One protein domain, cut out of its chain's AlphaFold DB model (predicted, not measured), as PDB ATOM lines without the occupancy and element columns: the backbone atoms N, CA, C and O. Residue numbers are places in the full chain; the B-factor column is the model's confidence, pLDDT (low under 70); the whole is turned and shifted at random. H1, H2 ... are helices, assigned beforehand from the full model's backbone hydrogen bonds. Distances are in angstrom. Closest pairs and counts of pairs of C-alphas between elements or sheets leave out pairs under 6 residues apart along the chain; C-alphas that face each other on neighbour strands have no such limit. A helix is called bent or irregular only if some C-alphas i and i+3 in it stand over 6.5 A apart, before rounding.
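AT A GLANCE: This is residues 2 to 13 and 29 to 143 of the 243 residues of an uncharacterized protein of Pseudoalteromonas viridis (UniProt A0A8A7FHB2). The model is an elongated set of crossed helices with H7 in the middle: H2 and H6 reach out from it toward opposite ends of the long axis, each meeting it by its last part. H3 makes a corner with H2 and passes close to H7, the short H5 packs on H6, and H1 meets H7 by its last residues; tiny H4 lies out beyond the end of H3, and a long unnamed stretch, residues 73 to 87, returns from it to H5. The printed part has 127 residues with seven named helices, H1 to H7 in chain order, and no named strand; the class is all helix. The whole is compact, with a radius of gyration of the C-alphas of 15.9 A, and the C-alphas span 51 by 33 by 27 A.

HOW THE PARTS SIT: Start at H1, residues 2 to 13, and look for the hub, H7, residues 126 to 141, which touches three other helices. H1 touches H7 with residues 10 to 13 alone; the closest C-alphas are those of Thr 13 and Val 141, 7.1 A apart, and the two run the same way at a shallow tilt of 28 degrees. Go on to H2, residues 32 to 46, which touches H7 with residues 42 to 46 alone, closest at the C-alphas of Val 46 and Arg 131, 5.2 A; they run opposite ways at a steep tilt of 38 degrees. H2 also touches H3, residues 50 to 65, about perpendicular at 87 degrees, with the C-alphas of Ala 43 and Tyr 53 closest at 5.4 A. H3 and H7 are close but not clearly touching: the C-alphas of Val 57 and Tyr 136 are the closest at 7.4 A, and the lines are only just about perpendicular at 71 degrees. H4, residues 69 to 72, touches no helix; it is close to H3 but not clearly touching, with the C-alphas of His 65 and Tyr 72 closest at 6.3 A. Next find H5, residues 88 to 94, which touches H6, residues 101 to 121, at a steep tilt of 60 degrees, opposite ways; the closest C-alphas are those of Ala 89 and Trp 107, 5.0 A apart. H6 touches H7 with residues 115 to 120 alone, about perpendicular at 78 degrees, closest at the C-alphas of Ala 119 and Val 126, 5.0 A. Among the pairs that stay apart are H1 and H6, and H2 and H5. Every O i to N i+4 pair is within hydrogen-bond range in H1, H2, H3, H5 and H6, against 10 of 12 in H7; H4 is too short for such a pair.

IN THESE COORDINATES: Find C-alpha 2 at (64.863, 55.479, 62.157); from there H1 runs 16.5 A to Thr 13. H2 runs 20.9 A from Thr 32 to Val 46, and H3 22.6 A from Glu 50 to His 65. H4, Pro 69 to Tyr 72, and H5, Pro 88 to Leu 94, are short. At C-alpha 101, (75.956, 49.064, 72.263), the longest helix begins: H6 runs 30.1 A to Phe 121. H7 runs 22.5 A from Val 126 to C-alpha 141 at (43.312, 52.185, 60.943); it is irregular, with C-alphas 127 and 130 7.4 A apart.

THE WHOLE: The two C-alphas farthest apart, those of Ser 31 and Thr 100, are 50.9 A apart. Residues 14 to 28 are not printed, and C-alphas 13 and 29 across this cut are 22.6 A apart. The link from H4 to H5, 15 residues, is long. The mean pLDDT of the printed part is 72.4; 46 residues are under 70, among them residues 2 to 13, 29 to 36 and 65 to 80, and the mean over H1 is 32.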
ATOM      1  N   LYS A   2      66.020  55.717  63.065       30.03
ATOM      2  CA  LYS A   2      64.863  55.479  62.157       30.03
ATOM      3  C   LYS A   2      63.769  54.539  62.712       30.03
ATOM      4  O   LYS A   2      62.603  54.890  62.636       30.03
ATOM      5  N   ILE A   3      64.140  53.411  63.323       32.03
ATOM      6  CA  ILE A   3      63.184  52.386  63.796       32.03
ATOM      7  C   ILE A   3      62.321  52.867  64.986       32.03
ATOM      8  O   ILE A   3      61.145  52.526  65.066       32.03
ATOM      9  N   LEU A   4      62.865  53.720  65.868       28.72
ATOM     10  CA  LEU A   4      62.105  54.334  66.973       28.72
ATOM     11  C   LEU A   4      60.968  55.228  66.456       28.72
ATOM     12  O   LEU A   4      59.897  55.265  67.052       28.72
ATOM     13  N   VAL A   5      61.185  55.904  65.320       32.97
ATOM     14  CA  VAL A   5      60.137  56.688  64.653       32.97
ATOM     15  C   VAL A   5      59.052  55.762  64.106       32.97
ATOM     16  O   VAL A   5      57.881  56.053  64.301       32.97
ATOM     17  N   THR A   6      59.406  54.626  63.491       31.62
ATOM     18  CA  THR A   6      58.415  53.670  62.965       31.62
ATOM     19  C   THR A   6      57.472  53.160  64.059       31.62
ATOM     20  O   THR A   6      56.259  53.240  63.882       31.62
ATOM     21  N   ALA A   7      57.998  52.706  65.203       29.50
ATOM     22  CA  ALA A   7      57.175  52.186  66.302       29.50
ATOM     23  C   ALA A   7      56.276  53.266  66.935       29.50
ATOM     24  O   ALA A   7      55.077  53.048  67.111       29.50
ATOM     25  N   ALA A   8      56.822  54.457  67.209       30.39
ATOM     26  CA  ALA A   8      56.043  55.575  67.742       30.39
ATOM     27  C   ALA A   8      54.973  56.066  66.747       30.39
ATOM     28  O   ALA A   8      53.857  56.383  67.153       30.39
ATOM     29  N   CYS A   9      55.277  56.079  65.444       31.05
ATOM     30  CA  CYS A   9      54.296  56.385  64.406       31.05
ATOM     31  C   CYS A   9      53.204  55.317  64.308       31.05
ATOM     32  O   CYS A   9      52.052  55.705  64.182       31.05
ATOM     33  N   ILE A  10      53.519  54.017  64.403       33.66
ATOM     34  CA  ILE A  10      52.514  52.937  64.404       33.66
ATOM     35  C   ILE A  10      51.529  53.137  65.562       33.66
ATOM     36  O   ILE A  10      50.330  53.278  65.315       33.66
ATOM     37  N   ILE A  11      52.028  53.269  66.796       38.69
ATOM     38  CA  ILE A  11      51.194  53.474  67.992       38.69
ATOM     39  C   ILE A  11      50.379  54.771  67.877       38.69
ATOM     40  O   ILE A  11      49.169  54.761  68.094       38.69
ATOM     41  N   SER A  12      51.006  55.878  67.461       30.27
ATOM     42  CA  SER A  12      50.293  57.142  67.248       30.27
ATOM     43  C   SER A  12      49.244  57.041  66.139       30.27
ATOM     44  O   SER A  12      48.194  57.660  66.273       30.27
ATOM     45  N   THR A  13      49.480  56.275  65.066       35.03
ATOM     46  CA  THR A  13      48.449  56.049  64.047       35.03
ATOM     47  C   THR A  13      47.310  55.202  64.578       35.03
ATOM     48  O   THR A  13      46.179  55.553  64.287       35.03
ATOM     49  N   GLU A  29      28.995  51.039  54.604       48.56
ATOM     50  CA  GLU A  29      29.074  49.587  54.404       48.56
ATOM     51  C   GLU A  29      30.095  49.340  53.280       48.56
ATOM     52  O   GLU A  29      29.965  49.918  52.202       48.56
ATOM     53  N   THR A  30      31.125  48.525  53.520       51.25
ATOM     54  CA  THR A  30      32.074  48.128  52.461       51.25
ATOM     55  C   THR A  30      31.567  46.852  51.802       51.25
ATOM     56  O   THR A  30      31.357  45.856  52.495       51.25
ATOM     57  N   SER A  31      31.367  46.861  50.484       54.31
ATOM     58  CA  SER A  31      30.920  45.666  49.758       54.31
ATOM     59  C   SER A  31      32.031  44.614  49.656       54.31
ATOM     60  O   SER A  31      33.215  44.961  49.591       54.31
ATOM     61  N   THR A  32      31.690  43.323  49.541       57.28
ATOM     62  CA  THR A  32      32.721  42.282  49.335       57.28
ATOM     63  C   THR A  32      33.593  42.534  48.092       57.28
ATOM     64  O   THR A  32      34.766  42.167  48.083       57.28
ATOM     65  N   LEU A  33      33.078  43.203  47.050       59.34
ATOM     66  CA  LEU A  33      33.890  43.571  45.882       59.34
ATOM     67  C   LEU A  33      34.981  44.595  46.243       59.34
ATOM     68  O   LEU A  33      36.115  44.473  45.788       59.34
ATOM     69  N   GLU A  34      34.666  45.576  47.088       62.91
ATOM     70  CA  GLU A  34      35.644  46.545  47.596       62.91
ATOM     71  C   GLU A  34      36.640  45.901  48.565       62.91
ATOM     72  O   GLU A  34      37.821  46.241  48.510       62.91
ATOM     73  N   LEU A  35      36.209  44.931  49.382       65.50
ATOM     74  CA  LEU A  35      37.096  44.158  50.260       65.50
ATOM     75  C   LEU A  35      38.113  43.323  49.458       65.50
ATOM     76  O   LEU A  35      39.307  43.372  49.747       65.50
ATOM     77  N   ILE A  36      37.668  42.624  48.404       65.19
ATOM     78  CA  ILE A  36      38.554  41.882  47.484       65.19
ATOM     79  C   ILE A  36      39.537  42.843  46.797       65.19
ATOM     80  O   ILE A  36      40.747  42.623  46.835       65.19
ATOM     81  N   ASN A  37      39.046  43.955  46.237       71.06
ATOM     82  CA  ASN A  37      39.896  44.968  45.603       71.06
ATOM     83  C   ASN A  37      40.925  45.566  46.586       71.06
ATOM     84  O   ASN A  37      42.063  45.845  46.202       71.06
ATOM     85  N   GLN A  38      40.549  45.753  47.858       76.44
ATOM     86  CA  GLN A  38      41.440  46.232  48.915       76.44
ATOM     87  C   GLN A  38      42.530  45.197  49.232       76.44
ATOM     88  O   GLN A  38      43.705  45.560  49.240       76.44
ATOM     89  N   TYR A  39      42.184  43.916  49.402       79.06
ATOM     90  CA  TYR A  39      43.168  42.845  49.609       79.06
ATOM     91  C   TYR A  39      44.118  42.672  48.417       79.06
ATOM     92  O   TYR A  39      45.319  42.513  48.628       79.06
ATOM     93  N   GLN A  40      43.635  42.785  47.178       80.19
ATOM     94  CA  GLN A  40      44.486  42.752  45.981       80.19
ATOM     95  C   GLN A  40      45.446  43.951  45.919       80.19
ATOM     96  O   GLN A  40      46.639  43.777  45.661       80.19
ATOM     97  N   SER A  41      44.952  45.160  46.210       85.81
ATOM     98  CA  SER A  41      45.772  46.375  46.349       85.81
ATOM     99  C   SER A  41      46.854  46.211  47.422       85.81
ATOM    100  O   SER A  41      48.005  46.600  47.226       85.81
ATOM    101  N   ASP A  42      46.496  45.649  48.572       86.50
ATOM    102  CA  ASP A  42      47.383  45.573  49.728       86.50
ATOM    103  C   ASP A  42      48.411  44.438  49.612       86.50
ATOM    104  O   ASP A  42      49.585  44.665  49.908       86.50
ATOM    105  N   ALA A  43      48.041  43.290  49.038       85.56
ATOM    106  CA  ALA A  43      48.982  42.242  48.640       85.56
ATOM    107  C   ALA A  43      50.089  42.798  47.723       85.56
ATOM    108  O   ALA A  43      51.280  42.625  48.004       85.56
ATOM    109  N   GLN A  44      49.711  43.578  46.698       90.62
ATOM    110  CA  GLN A  44      50.654  44.255  45.796       90.62
ATOM    111  C   GLN A  44      51.570  45.256  46.524       90.62
ATOM    112  O   GLN A  44      52.754  45.347  46.197       90.62
ATOM    113  N   ARG A  45      51.061  45.992  47.525       89.69
ATOM    114  CA  ARG A  45      51.859  46.943  48.331       89.69
ATOM    115  C   ARG A  45      52.886  46.252  49.226       89.69
ATOM    116  O   ARG A  45      53.984  46.780  49.409       89.69
ATOM    117  N   VAL A  46      52.546  45.093  49.790       91.25
ATOM    118  CA  VAL A  46      53.486  44.278  50.574       91.25
ATOM    119  C   VAL A  46      54.523  43.625  49.647       91.25
ATOM    120  O   VAL A  46      55.727  43.657  49.933       91.25
ATOM    121  N   GLY A  47      54.069  43.106  48.504       92.88
ATOM    122  CA  GLY A  47      54.842  42.260  47.591       92.88
ATOM    123  C   GLY A  47      54.524  40.767  47.743       92.88
ATOM    124  O   GLY A  47      55.399  39.940  47.499       92.88
ATOM    125  N   LEU A  48      53.303  40.443  48.174       90.50
ATOM    126  CA  LEU A  48      52.752  39.089  48.265       90.50
ATOM    127  C   LEU A  48      51.720  38.864  47.152       90.50
ATOM    128  O   LEU A  48      51.210  39.813  46.555       90.50
ATOM    129  N   ASP A  49      51.376  37.604  46.899       88.56
ATOM    130  CA  ASP A  49      50.138  37.260  46.204       88.56
ATOM    131  C   ASP A  49      48.912  37.421  47.132       88.56
ATOM    132  O   ASP A  49      49.031  37.500  48.357       88.56
ATOM    133  N   GLU A  50      47.718  37.471  46.538       80.00
ATOM    134  CA  GLU A  50      46.446  37.669  47.252       80.00
ATOM    135  C   GLU A  50      46.158  36.564  48.284       80.00
ATOM    136  O   GLU A  50      45.685  36.858  49.381       80.00
ATOM    137  N   TYR A  51      46.482  35.304  47.973       76.44
ATOM    138  CA  TYR A  51      46.213  34.159  48.846       76.44
ATOM    139  C   TYR A  51      47.104  34.207  50.095       76.44
ATOM    140  O   TYR A  51      46.602  34.120  51.220       76.44
ATOM    141  N   SER A  52      48.410  34.425  49.913       81.44
ATOM    142  CA  SER A  52      49.366  34.598  51.014       81.44
ATOM    143  C   SER A  52      49.041  35.823  51.870       81.44
ATOM    144  O   SER A  52      49.127  35.749  53.094       81.44
ATOM    145  N   TYR A  53      48.618  36.939  51.261       85.94
ATOM    146  CA  TYR A  53      48.228  38.136  52.010       85.94
ATOM    147  C   TYR A  53      46.968  37.910  52.863       85.94
ATOM    148  O   TYR A  53      46.971  38.262  54.041       85.94
ATOM    149  N   ILE A  54      45.920  37.279  52.322       78.56
ATOM    150  CA  ILE A  54      44.687  36.986  53.078       78.56
ATOM    151  C   ILE A  54      44.968  36.030  54.250       78.56
ATOM    152  O   ILE A  54      44.521  36.295  55.366       78.56
ATOM    153  N   ASN A  55      45.758  34.970  54.033       76.75
ATOM    154  CA  ASN A  55      46.199  34.052  55.094       76.75
ATOM    155  C   ASN A  55      46.976  34.793  56.202       76.75
ATOM    156  O   ASN A  55      46.712  34.604  57.390       76.75
ATOM    157  N   ALA A  56      47.880  35.704  55.823       83.31
ATOM    158  CA  ALA A  56      48.615  36.531  56.775       83.31
ATOM    159  C   ALA A  56      47.701  37.507  57.545       83.31
ATOM    160  O   ALA A  56      47.873  37.654  58.752       83.31
ATOM    161  N   VAL A  57      46.688  38.123  56.914       80.81
ATOM    162  CA  VAL A  57      45.694  38.976  57.610       80.81
ATOM    163  C   VAL A  57      44.885  38.174  58.635       80.81
ATOM    164  O   VAL A  57      44.719  38.625  59.769       80.81
ATOM    165  N   GLN A  58      44.424  36.971  58.280       72.50
ATOM    166  CA  GLN A  58      43.717  36.077  59.208       72.50
ATOM    167  C   GLN A  58      44.592  35.706  60.412       72.50
ATOM    168  O   GLN A  58      44.155  35.814  61.558       72.50
ATOM    169  N   ARG A  59      45.844  35.310  60.160       77.56
ATOM    170  CA  ARG A  59      46.793  34.908  61.206       77.56
ATOM    171  C   ARG A  59      47.219  36.094  62.076       77.56
ATOM    172  O   ARG A  59      47.221  35.976  63.295       77.56
ATOM    173  N   TYR A  60      47.468  37.274  61.512       79.31
ATOM    174  CA  TYR A  60      47.794  38.457  62.321       79.31
ATOM    175  C   TYR A  60      46.599  38.945  63.153       79.31
ATOM    176  O   TYR A  60      46.781  39.421  64.270       79.31
ATOM    177  N   THR A  61      45.367  38.753  62.667       72.56
ATOM    178  CA  THR A  61      44.153  38.962  63.475       72.56
ATOM    179  C   THR A  61      44.152  38.048  64.703       72.56
ATOM    180  O   THR A  61      43.998  38.531  65.822       72.56
ATOM    181  N   GLN A  62      44.393  36.744  64.513       69.31
ATOM    182  CA  GLN A  62      44.509  35.769  65.607       69.31
ATOM    183  C   GLN A  62      45.610  36.164  66.605       69.31
ATOM    184  O   GLN A  62      45.375  36.169  67.810       69.31
ATOM    185  N   TYR A  63      46.779  36.581  66.111       74.06
ATOM    186  CA  TYR A  63      47.881  37.096  66.932       74.06
ATOM    187  C   TYR A  63      47.468  38.295  67.794       74.06
ATOM    188  O   TYR A  63      47.667  38.270  69.005       74.06
ATOM    189  N   ILE A  64      46.806  39.301  67.221       71.56
ATOM    190  CA  ILE A  64      46.325  40.472  67.973       71.56
ATOM    191  C   ILE A  64      45.226  40.113  68.990       71.56
ATOM    192  O   ILE A  64      45.130  40.753  70.037       71.56
ATOM    193  N   HIS A  65      44.406  39.095  68.720       64.12
ATOM    194  CA  HIS A  65      43.383  38.620  69.660       64.12
ATOM    195  C   HIS A  65      43.977  37.764  70.794       64.12
ATOM    196  O   HIS A  65      43.414  37.732  71.884       64.12
ATOM    197  N   SER A  66      45.147  37.144  70.593       64.25
ATOM    198  CA  SER A  66      45.830  36.355  71.635       64.25
ATOM    199  C   SER A  66      46.291  37.177  72.854       64.25
ATOM    200  O   SER A  66      46.600  36.603  73.892       64.25
ATOM    201  N   PHE A  67      46.265  38.515  72.766       65.12
ATOM    202  CA  PHE A  67      46.508  39.446  73.880       65.12
ATOM    203  C   PHE A  67      45.270  39.743  74.745       65.12
ATOM    204  O   PHE A  67      45.326  40.580  75.644       65.12
ATOM    205  N   SER A  68      44.149  39.067  74.490       57.00
ATOM    206  CA  SER A  68      42.974  39.046  75.373       57.00
ATOM    207  C   SER A  68      42.431  37.609  75.467       57.00
ATOM    208  O   SER A  68      41.319  37.328  75.001       57.00
ATOM    209  N   PRO A  69      43.229  36.652  75.988       54.88
ATOM    210  CA  PRO A  69      42.875  35.231  76.013       54.88
ATOM    211  C   PRO A  69      41.644  34.942  76.885       54.88
ATOM    212  O   PRO A  69      40.932  33.971  76.638       54.88
ATOM    213  N   GLU A  70      41.324  35.811  77.845       47.66
ATOM    214  CA  GLU A  70      40.078  35.779  78.618       47.66
ATOM    215  C   GLU A  70      38.814  36.073  77.785       47.66
ATOM    216  O   GLU A  70      37.707  35.792  78.242       47.66
ATOM    217  N   ILE A  71      38.973  36.605  76.566       43.78
ATOM    218  CA  ILE A  71      37.894  36.863  75.597       43.78
ATOM    219  C   ILE A  71      37.949  35.863  74.428       43.78
ATOM    220  O   ILE A  71      36.906  35.363  74.005       43.78
ATOM    221  N   TYR A  72      39.147  35.571  73.907       49.59
ATOM    222  CA  TYR A  72      39.335  34.844  72.638       49.59
ATOM    223  C   TYR A  72      39.991  33.455  72.763       49.59
ATOM    224  O   TYR A  72      40.065  32.732  71.768       49.59
ATOM    225  N   GLY A  73      40.432  33.057  73.959       51.81
ATOM    226  CA  GLY A  73      41.158  31.807  74.208       51.81
ATOM    227  C   GLY A  73      42.664  31.882  73.919       51.81
ATOM    228  O   GLY A  73      43.168  32.833  73.321       51.81
ATOM    229  N   GLU A  74      43.398  30.860  74.364       54.00
ATOM    230  CA  GLU A  74      44.839  30.727  74.118       54.00
ATOM    231  C   GLU A  74      45.135  30.155  72.721       54.00
ATOM    232  O   GLU A  74      44.402  29.306  72.207       54.00
ATOM    233  N   ILE A  75      46.245  30.584  72.110       60.75
ATOM    234  CA  ILE A  75      46.678  30.130  70.781       60.75
ATOM    235  C   ILE A  75      48.068  29.497  70.885       60.75
ATOM    236  O   ILE A  75      49.088  30.182  70.909       60.75
ATOM    237  N   ILE A  76      48.101  28.162  70.907       56.25
ATOM    238  CA  ILE A  76      49.314  27.360  71.150       56.25
ATOM    239  C   ILE A  76      50.407  27.608  70.084       56.25
ATOM    240  O   ILE A  76      51.594  27.592  70.400       56.25
ATOM    241  N   GLU A  77      50.035  27.920  68.833       62.06
ATOM    242  CA  GLU A  77      50.986  28.227  67.741       62.06
ATOM    243  C   GLU A  77      51.823  29.513  67.960       62.06
ATOM    244  O   GLU A  77      52.755  29.766  67.194       62.06
ATOM    245  N   LEU A  78      51.517  30.330  68.978       65.38
ATOM    246  CA  LEU A  78      52.120  31.653  69.213       65.38
ATOM    247  C   LEU A  78      53.103  31.723  70.396       65.38
ATOM    248  O   LEU A  78      53.511  32.821  70.781       65.38
ATOM    249  N   GLU A  79      53.520  30.588  70.970       65.75
ATOM    250  CA  GLU A  79      54.321  30.562  72.206       65.75
ATOM    251  C   GLU A  79      55.575  31.463  72.144       65.75
ATOM    252  O   GLU A  79      56.530  31.249  71.382       65.75
ATOM    253  N   GLY A  80      55.585  32.505  72.981       66.94
ATOM    254  CA  GLY A  80      56.676  33.472  73.073       66.94
ATOM    255  C   GLY A  80      56.906  34.284  71.794       66.94
ATOM    256  O   GLY A  80      58.065  34.563  71.471       66.94
ATOM    257  N   VAL A  81      55.848  34.607  71.046       78.75
ATOM    258  CA  VAL A  81      55.795  35.776  70.154       78.75
ATOM    259  C   VAL A  81      55.140  36.912  70.934       78.75
ATOM    260  O   VAL A  81      54.051  36.739  71.469       78.75
ATOM    261  N   MET A  82      55.790  38.069  71.016       70.88
ATOM    262  CA  MET A  82      55.325  39.209  71.816       70.88
ATOM    263  C   MET A  82      55.230  40.475  70.956       70.88
ATOM    264  O   MET A  82      55.913  40.562  69.929       70.88
ATOM    265  N   PRO A  83      54.414  41.471  71.337       70.75
ATOM    266  CA  PRO A  83      54.439  42.791  70.724       70.75
ATOM    267  C   PRO A  83      55.843  43.398  70.798       70.75
ATOM    268  O   PRO A  83      56.566  43.222  71.781       70.75
ATOM    269  N   ALA A  84      56.254  44.158  69.779       68.75
ATOM    270  CA  ALA A  84      57.600  44.744  69.741       68.75
ATOM    271  C   ALA A  84      57.882  45.699  70.926       68.75
ATOM    272  O   ALA A  84      59.039  45.886  71.305       68.75
ATOM    273  N   ASN A  85      56.827  46.268  71.521       64.81
ATOM    274  CA  ASN A  85      56.859  47.089  72.736       64.81
ATOM    275  C   ASN A  85      57.054  46.293  74.043       64.81
ATOM    276  O   ASN A  85      57.411  46.895  75.053       64.81
ATOM    277  N   GLU A  86      56.854  44.974  74.029       73.31
ATOM    278  CA  GLU A  86      56.957  44.079  75.196       73.31
ATOM    279  C   GLU A  86      58.245  43.241  75.212       73.31
ATOM    280  O   GLU A  86      58.528  42.528  76.173       73.31
ATOM    281  N   LEU A  87      59.089  43.368  74.182       78.50
ATOM    282  CA  LEU A  87      60.430  42.783  74.181       78.50
ATOM    283  C   LEU A  87      61.247  43.341  75.372       78.50
ATOM    284  O   LEU A  87      61.389  44.563  75.468       78.50
ATOM    285  N   PRO A  88      61.831  42.506  76.257       88.62
ATOM    286  CA  PRO A  88      62.471  42.968  77.495       88.62
ATOM    287  C   PRO A  88      63.544  44.051  77.319       88.62
ATOM    288  O   PRO A  88      63.651  44.961  78.142       88.62
ATOM    289  N   ALA A  89      64.329  43.998  76.240       80.81
ATOM    290  CA  ALA A  89      65.304  45.041  75.926       80.81
ATOM    291  C   ALA A  89      64.643  46.355  75.469       80.81
ATOM    292  O   ALA A  89      65.160  47.427  75.763       80.81
ATOM    293  N   PHE A  90      63.482  46.303  74.806       78.62
ATOM    294  CA  PHE A  90      62.725  47.505  74.445       78.62
ATOM    295  C   PHE A  90      62.018  48.123  75.657       78.62
ATOM    296  O   PHE A  90      62.046  49.342  75.805       78.62
ATOM    297  N   ILE A  91      61.481  47.307  76.575       78.31
ATOM    298  CA  ILE A  91      60.936  47.784  77.860       78.31
ATOM    299  C   ILE A  91      62.000  48.578  78.634       78.31
ATOM    300  O   ILE A  91      61.720  49.681  79.097       78.31
ATOM    301  N   ARG A  92      63.240  48.076  78.711       84.12
ATOM    302  CA  ARG A  92      64.373  48.778  79.349       84.12
ATOM    303  C   ARG A  92      64.691  50.125  78.686       84.12
ATOM    304  O   ARG A  92      64.906  51.116  79.380       84.12
ATOM    305  N   ILE A  93      64.638  50.192  77.353       79.31
ATOM    306  CA  ILE A  93      64.791  51.448  76.596       79.31
ATOM    307  C   ILE A  93      63.644  52.429  76.911       79.31
ATOM    308  O   ILE A  93      63.901  53.613  77.124       79.31
ATOM    309  N   LEU A  94      62.392  51.960  76.991       74.25
ATOM    310  CA  LEU A  94      61.238  52.789  77.379       74.25
ATOM    311  C   LEU A  94      61.317  53.281  78.835       74.25
ATOM    312  O   LEU A  94      60.851  54.377  79.135       74.25
ATOM    313  N   GLN A  95      61.927  52.496  79.725       84.19
ATOM    314  CA  GLN A  95      62.184  52.856  81.125       84.19
ATOM    315  C   GLN A  95      63.357  53.840  81.301       84.19
ATOM    316  O   GLN A  95      63.628  54.266  82.423       84.19
ATOM    317  N   GLY A  96      64.022  54.244  80.213       82.19
ATOM    318  CA  GLY A  96      65.081  55.253  80.229       82.19
ATOM    319  C   GLY A  96      66.481  54.713  80.526       82.19
ATOM    320  O   GLY A  96      67.344  55.492  80.930       82.19
ATOM    321  N   GLU A  97      66.733  53.414  80.333       86.94
ATOM    322  CA  GLU A  97      68.096  52.876  80.398       86.94
ATOM    323  C   GLU A  97      68.986  53.479  79.293       86.94
ATOM    324  O   GLU A  97      68.540  53.735  78.170       86.94
ATOM    325  N   GLU A  98      70.264  53.710  79.607       87.50
ATOM    326  CA  GLU A  98      71.230  54.264  78.661       87.50
ATOM    327  C   GLU A  98      71.401  53.357  77.428       87.50
ATOM    328  O   GLU A  98      71.592  52.144  77.536       87.50
ATOM    329  N   LEU A  99      71.367  53.965  76.237       88.75
ATOM    330  CA  LEU A  99      71.463  53.291  74.938       88.75
ATOM    331  C   LEU A  99      72.888  52.799  74.627       88.75
ATOM    332  O   LEU A  99      73.541  53.255  73.685       88.75
ATOM    333  N   THR A 100      73.358  51.840  75.418       87.62
ATOM    334  CA  THR A 100      74.645  51.163  75.236       87.62
ATOM    335  C   THR A 100      74.654  50.275  73.979       87.62
ATOM    336  O   THR A 100      73.603  49.780  73.556       87.62
ATOM    337  N   PRO A 101      75.833  50.006  73.379       90.62
ATOM    338  CA  PRO A 101      75.956  49.064  72.263       90.62
ATOM    339  C   PRO A 101      75.412  47.665  72.583       90.62
ATOM    340  O   PRO A 101      74.821  47.025  71.712       90.62
ATOM    341  N   ASP A 102      75.551  47.213  73.832       91.19
ATOM    342  CA  ASP A 102      75.080  45.902  74.284       91.19
ATOM    343  C   ASP A 102      73.547  45.852  74.383       91.19
ATOM    344  O   ASP A 102      72.933  44.913  73.875       91.19
ATOM    345  N   LEU A 103      72.909  46.893  74.940       83.88
ATOM    346  CA  LEU A 103      71.444  47.008  74.983       83.88
ATOM    347  C   LEU A 103      70.843  47.078  73.570       83.88
ATOM    348  O   LEU A 103      69.839  46.423  73.290       83.88
ATOM    349  N   ILE A 104      71.486  47.813  72.656       83.50
ATOM    350  CA  ILE A 104      71.095  47.873  71.240       83.50
ATOM    351  C   ILE A 104      71.245  46.496  70.572       83.50
ATOM    352  O   ILE A 104      70.357  46.081  69.827       83.50
ATOM    353  N   THR A 105      72.335  45.774  70.846       87.75
ATOM    354  CA  THR A 105      72.600  44.445  70.268       87.75
ATOM    355  C   THR A 105      71.593  43.405  70.758       87.75
ATOM    356  O   THR A 105      71.041  42.658  69.948       87.75
ATOM    357  N   GLU A 106      71.293  43.384  72.058       90.50
ATOM    358  CA  GLU A 106      70.287  42.484  72.629       90.50
ATOM    359  C   GLU A 106      68.872  42.835  72.146       90.50
ATOM    360  O   GLU A 106      68.114  41.931  71.800       90.50
ATOM    361  N   TRP A 107      68.525  44.121  72.006       84.81
ATOM    362  CA  TRP A 107      67.254  44.531  71.394       84.81
ATOM    363  C   TRP A 107      67.123  44.068  69.937       84.81
ATOM    364  O   TRP A 107      66.098  43.489  69.576       84.81
ATOM    365  N   VAL A 108      68.154  44.254  69.102       83.75
ATOM    366  CA  VAL A 108      68.148  43.772  67.706       83.75
ATOM    367  C   VAL A 108      68.017  42.248  67.652       83.75
ATOM    368  O   VAL A 108      67.244  41.727  66.850       83.75
ATOM    369  N   LYS A 109      68.716  41.517  68.526       88.00
ATOM    370  CA  LYS A 109      68.621  40.055  68.637       88.00
ATOM    371  C   LYS A 109      67.216  39.595  69.048       88.00
ATOM    372  O   LYS A 109      66.676  38.692  68.412       88.00
ATOM    373  N   GLN A 110      66.613  40.226  70.058       86.31
ATOM    374  CA  GLN A 110      65.241  39.938  70.492       86.31
ATOM    375  C   GLN A 110      64.228  40.242  69.385       86.31
ATOM    376  O   GLN A 110      63.390  39.390  69.089       86.31
ATOM    377  N   LYS A 111      64.343  41.400  68.717       85.12
ATOM    378  CA  LYS A 111      63.456  41.758  67.603       85.12
ATOM    379  C   LYS A 111      63.579  40.760  66.452       85.12
ATOM    380  O   LYS A 111      62.571  40.218  66.031       85.12
ATOM    381  N   ASN A 112      64.794  40.448  65.996       86.00
ATOM    382  CA  ASN A 112      65.002  39.527  64.874       86.00
ATOM    383  C   ASN A 112      64.452  38.115  65.156       86.00
ATOM    384  O   ASN A 112      63.926  37.475  64.250       86.00
ATOM    385  N   LEU A 113      64.553  37.629  66.401       89.06
ATOM    386  CA  LEU A 113      63.966  36.347  66.808       89.06
ATOM    387  C   LEU A 113      62.429  36.400  66.809       89.06
ATOM    388  O   LEU A 113      61.783  35.474  66.321       89.06
ATOM    389  N   ASN A 114      61.853  37.484  67.332       86.31
ATOM    390  CA  ASN A 114      60.409  37.692  67.386       86.31
ATOM    391  C   ASN A 114      59.799  37.848  65.984       86.31
ATOM    392  O   ASN A 114      58.842  37.155  65.653       86.31
ATOM    393  N   ASP A 115      60.414  38.677  65.138       86.06
ATOM    394  CA  ASP A 115      60.065  38.874  63.729       86.06
ATOM    395  C   ASP A 115      60.094  37.549  62.955       86.06
ATOM    396  O   ASP A 115      59.188  37.263  62.176       86.06
ATOM    397  N   ALA A 116      61.118  36.715  63.176       88.38
ATOM    398  CA  ALA A 116      61.239  35.419  62.515       88.38
ATOM    399  C   ALA A 116      60.142  34.436  62.952       88.38
ATOM    400  O   ALA A 116      59.553  33.774  62.094       88.38
ATOM    401  N   LYS A 117      59.821  34.363  64.256       88.25
ATOM    402  CA  LYS A 117      58.682  33.563  64.743       88.25
ATOM    403  C   LYS A 117      57.357  34.062  64.162       88.25
ATOM    404  O   LYS A 117      56.578  33.255  63.659       88.25
ATOM    405  N   LEU A 118      57.115  35.374  64.216       85.62
ATOM    406  CA  LEU A 118      55.878  35.997  63.749       85.62
ATOM    407  C   LEU A 118      55.693  35.769  62.246       85.62
ATOM    408  O   LEU A 118      54.671  35.229  61.841       85.62
ATOM    409  N   ALA A 119      56.698  36.063  61.420       88.62
ATOM    410  CA  ALA A 119      56.644  35.814  59.979       88.62
ATOM    411  C   ALA A 119      56.396  34.330  59.638       88.62
ATOM    412  O   ALA A 119      55.585  34.032  58.760       88.62
ATOM    413  N   ASN A 120      57.014  33.399  60.377       88.00
ATOM    414  CA  ASN A 120      56.755  31.964  60.244       88.00
ATOM    415  C   ASN A 120      55.304  31.594  60.607       88.00
ATOM    416  O   ASN A 120      54.656  30.875  59.850       88.00
ATOM    417  N   PHE A 121      54.769  32.121  61.715       85.44
ATOM    418  CA  PHE A 121      53.368  31.919  62.101       85.44
ATOM    419  C   PHE A 121      52.387  32.509  61.075       85.44
ATOM    420  O   PHE A 121      51.383  31.872  60.774       85.44
ATOM    421  N   LEU A 122      52.693  33.674  60.493       86.44
ATOM    422  CA  LEU A 122      51.933  34.296  59.398       86.44
ATOM    423  C   LEU A 122      52.108  33.589  58.042       86.44
ATOM    424  O   LEU A 122      51.380  33.903  57.102       86.44
ATOM    425  N   GLN A 123      53.057  32.654  57.935       88.06
ATOM    426  CA  GLN A 123      53.425  31.929  56.715       88.06
ATOM    427  C   GLN A 123      53.921  32.843  55.572       88.06
ATOM    428  O   GLN A 123      53.616  32.620  54.401       88.06
ATOM    429  N   ILE A 124      54.724  33.861  55.911       92.12
ATOM    430  CA  ILE A 124      55.369  34.790  54.962       92.12
ATOM    431  C   ILE A 124      56.886  34.867  55.197       92.12
ATOM    432  O   ILE A 124      57.364  34.669  56.311       92.12
ATOM    433  N   ASP A 125      57.667  35.229  54.172       93.50
ATOM    434  CA  ASP A 125      59.077  35.587  54.395       93.50
ATOM    435  C   ASP A 125      59.173  36.811  55.322       93.50
ATOM    436  O   ASP A 125      58.539  37.839  55.072       93.50
ATOM    437  N   VAL A 126      60.080  36.769  56.304       90.25
ATOM    438  CA  VAL A 126      60.342  37.888  57.236       90.25
ATOM    439  C   VAL A 126      60.672  39.215  56.528       90.25
ATOM    440  O   VAL A 126      60.369  40.290  57.036       90.25
ATOM    441  N   LYS A 127      61.193  39.160  55.292       93.25
ATOM    442  CA  LYS A 127      61.457  40.330  54.429       93.25
ATOM    443  C   LYS A 127      60.197  41.130  54.046       93.25
ATOM    444  O   LYS A 127      60.320  42.263  53.579       93.25
ATOM    445  N   TYR A 128      59.008  40.542  54.196       93.62
ATOM    446  CA  TYR A 128      57.717  41.191  53.962       93.62
ATOM    447  C   TYR A 128      57.075  41.731  55.246       93.62
ATOM    448  O   TYR A 128      56.199  42.587  55.137       93.62
ATOM    449  N   LEU A 129      57.503  41.284  56.437       88.88
ATOM    450  CA  LEU A 129      56.801  41.518  57.706       88.88
ATOM    451  C   LEU A 129      56.566  43.010  57.997       88.88
ATOM    452  O   LEU A 129      55.416  43.413  58.098       88.88
ATOM    453  N   GLU A 130      57.609  43.852  58.003       84.50
ATOM    454  CA  GLU A 130      57.471  45.302  58.275       84.50
ATOM    455  C   GLU A 130      56.478  45.990  57.311       84.50
ATOM    456  O   GLU A 130      55.771  46.931  57.678       84.50
ATOM    457  N   ARG A 131      56.402  45.521  56.057       86.56
ATOM    458  CA  ARG A 131      55.445  46.047  55.073       86.56
ATOM    459  C   ARG A 131      54.041  45.535  55.342       86.56
ATOM    460  O   ARG A 131      53.105  46.318  55.247       86.56
ATOM    461  N   PHE A 132      53.904  44.248  55.650       89.31
ATOM    462  CA  PHE A 132      52.639  43.614  55.993       89.31
ATOM    463  C   PHE A 132      52.014  44.277  57.227       89.31
ATOM    464  O   PHE A 132      50.894  44.773  57.135       89.31
ATOM    465  N   GLU A 133      52.770  44.386  58.325       82.56
ATOM    466  CA  GLU A 133      52.346  45.046  59.565       82.56
ATOM    467  C   GLU A 133      51.877  46.471  59.274       82.56
ATOM    468  O   GLU A 133      50.751  46.833  59.597       82.56
ATOM    469  N   LYS A 134      52.688  47.264  58.561       80.19
ATOM    470  CA  LYS A 134      52.337  48.638  58.180       80.19
ATOM    471  C   LYS A 134      51.086  48.722  57.298       80.19
ATOM    472  O   LYS A 134      50.305  49.662  57.455       80.19
ATOM    473  N   VAL A 135      50.913  47.803  56.348       80.62
ATOM    474  CA  VAL A 135      49.789  47.816  55.400       80.62
ATOM    475  C   VAL A 135      48.492  47.371  56.072       80.62
ATOM    476  O   VAL A 135      47.490  48.055  55.856       80.62
ATOM    477  N   TYR A 136      48.495  46.363  56.966       79.38
ATOM    478  CA  TYR A 136      47.340  46.210  57.856       79.38
ATOM    479  C   TYR A 136      47.196  47.440  58.697       79.38
ATOM    480  O   TYR A 136      46.134  48.006  58.583       79.38
ATOM    481  N   THR A 137      48.184  47.897  59.479       69.12
ATOM    482  CA  THR A 137      47.986  49.042  60.381       69.12
ATOM    483  C   THR A 137      47.277  50.177  59.656       69.12
ATOM    484  O   THR A 137      46.330  50.681  60.220       69.12
ATOM    485  N   GLN A 138      47.580  50.490  58.392       66.75
ATOM    486  CA  GLN A 138      46.817  51.458  57.584       66.75
ATOM    487  C   GLN A 138      45.375  51.041  57.200       66.75
ATOM    488  O   GLN A 138      44.463  51.858  57.318       66.75
ATOM    489  N   ALA A 139      45.133  49.808  56.744       67.31
ATOM    490  CA  ALA A 139      43.785  49.296  56.457       67.31
ATOM    491  C   ALA A 139      42.932  49.135  57.736       67.31
ATOM    492  O   ALA A 139      41.800  49.628  57.794       67.31
ATOM    493  N   MET A 140      43.543  48.537  58.760       64.81
ATOM    494  CA  MET A 140      43.108  48.328  60.139       64.81
ATOM    495  C   MET A 140      42.732  49.711  60.760       64.81
ATOM    496  O   MET A 140      41.604  49.893  61.207       64.81
ATOM    497  N   VAL A 141      43.576  50.751  60.614       56.34
ATOM    498  CA  VAL A 141      43.312  52.185  60.943       56.34
ATOM    499  C   VAL A 141      42.099  52.771  60.210       56.34
ATOM    500  O   VAL A 141      41.360  53.581  60.763       56.34
ATOM    501  N   SER A 142      41.901  52.417  58.940       55.25
ATOM    502  CA  SER A 142      40.845  53.003  58.101       55.25
ATOM    503  C   SER A 142      39.476  52.319  58.231       55.25
ATOM    504  O   SER A 142      38.571  52.631  57.459       55.25
ATOM    505  N   GLY A 143      39.321  51.371  59.165       52.22
ATOM    506  CA  GLY A 143      38.098  50.572  59.340       52.22
ATOM    507  C   GLY A 143      37.820  49.575  58.206       52.22
ATOM    508  O   GLY A 143      36.729  49.010  58.140       52.22
TER     509      GLY A 143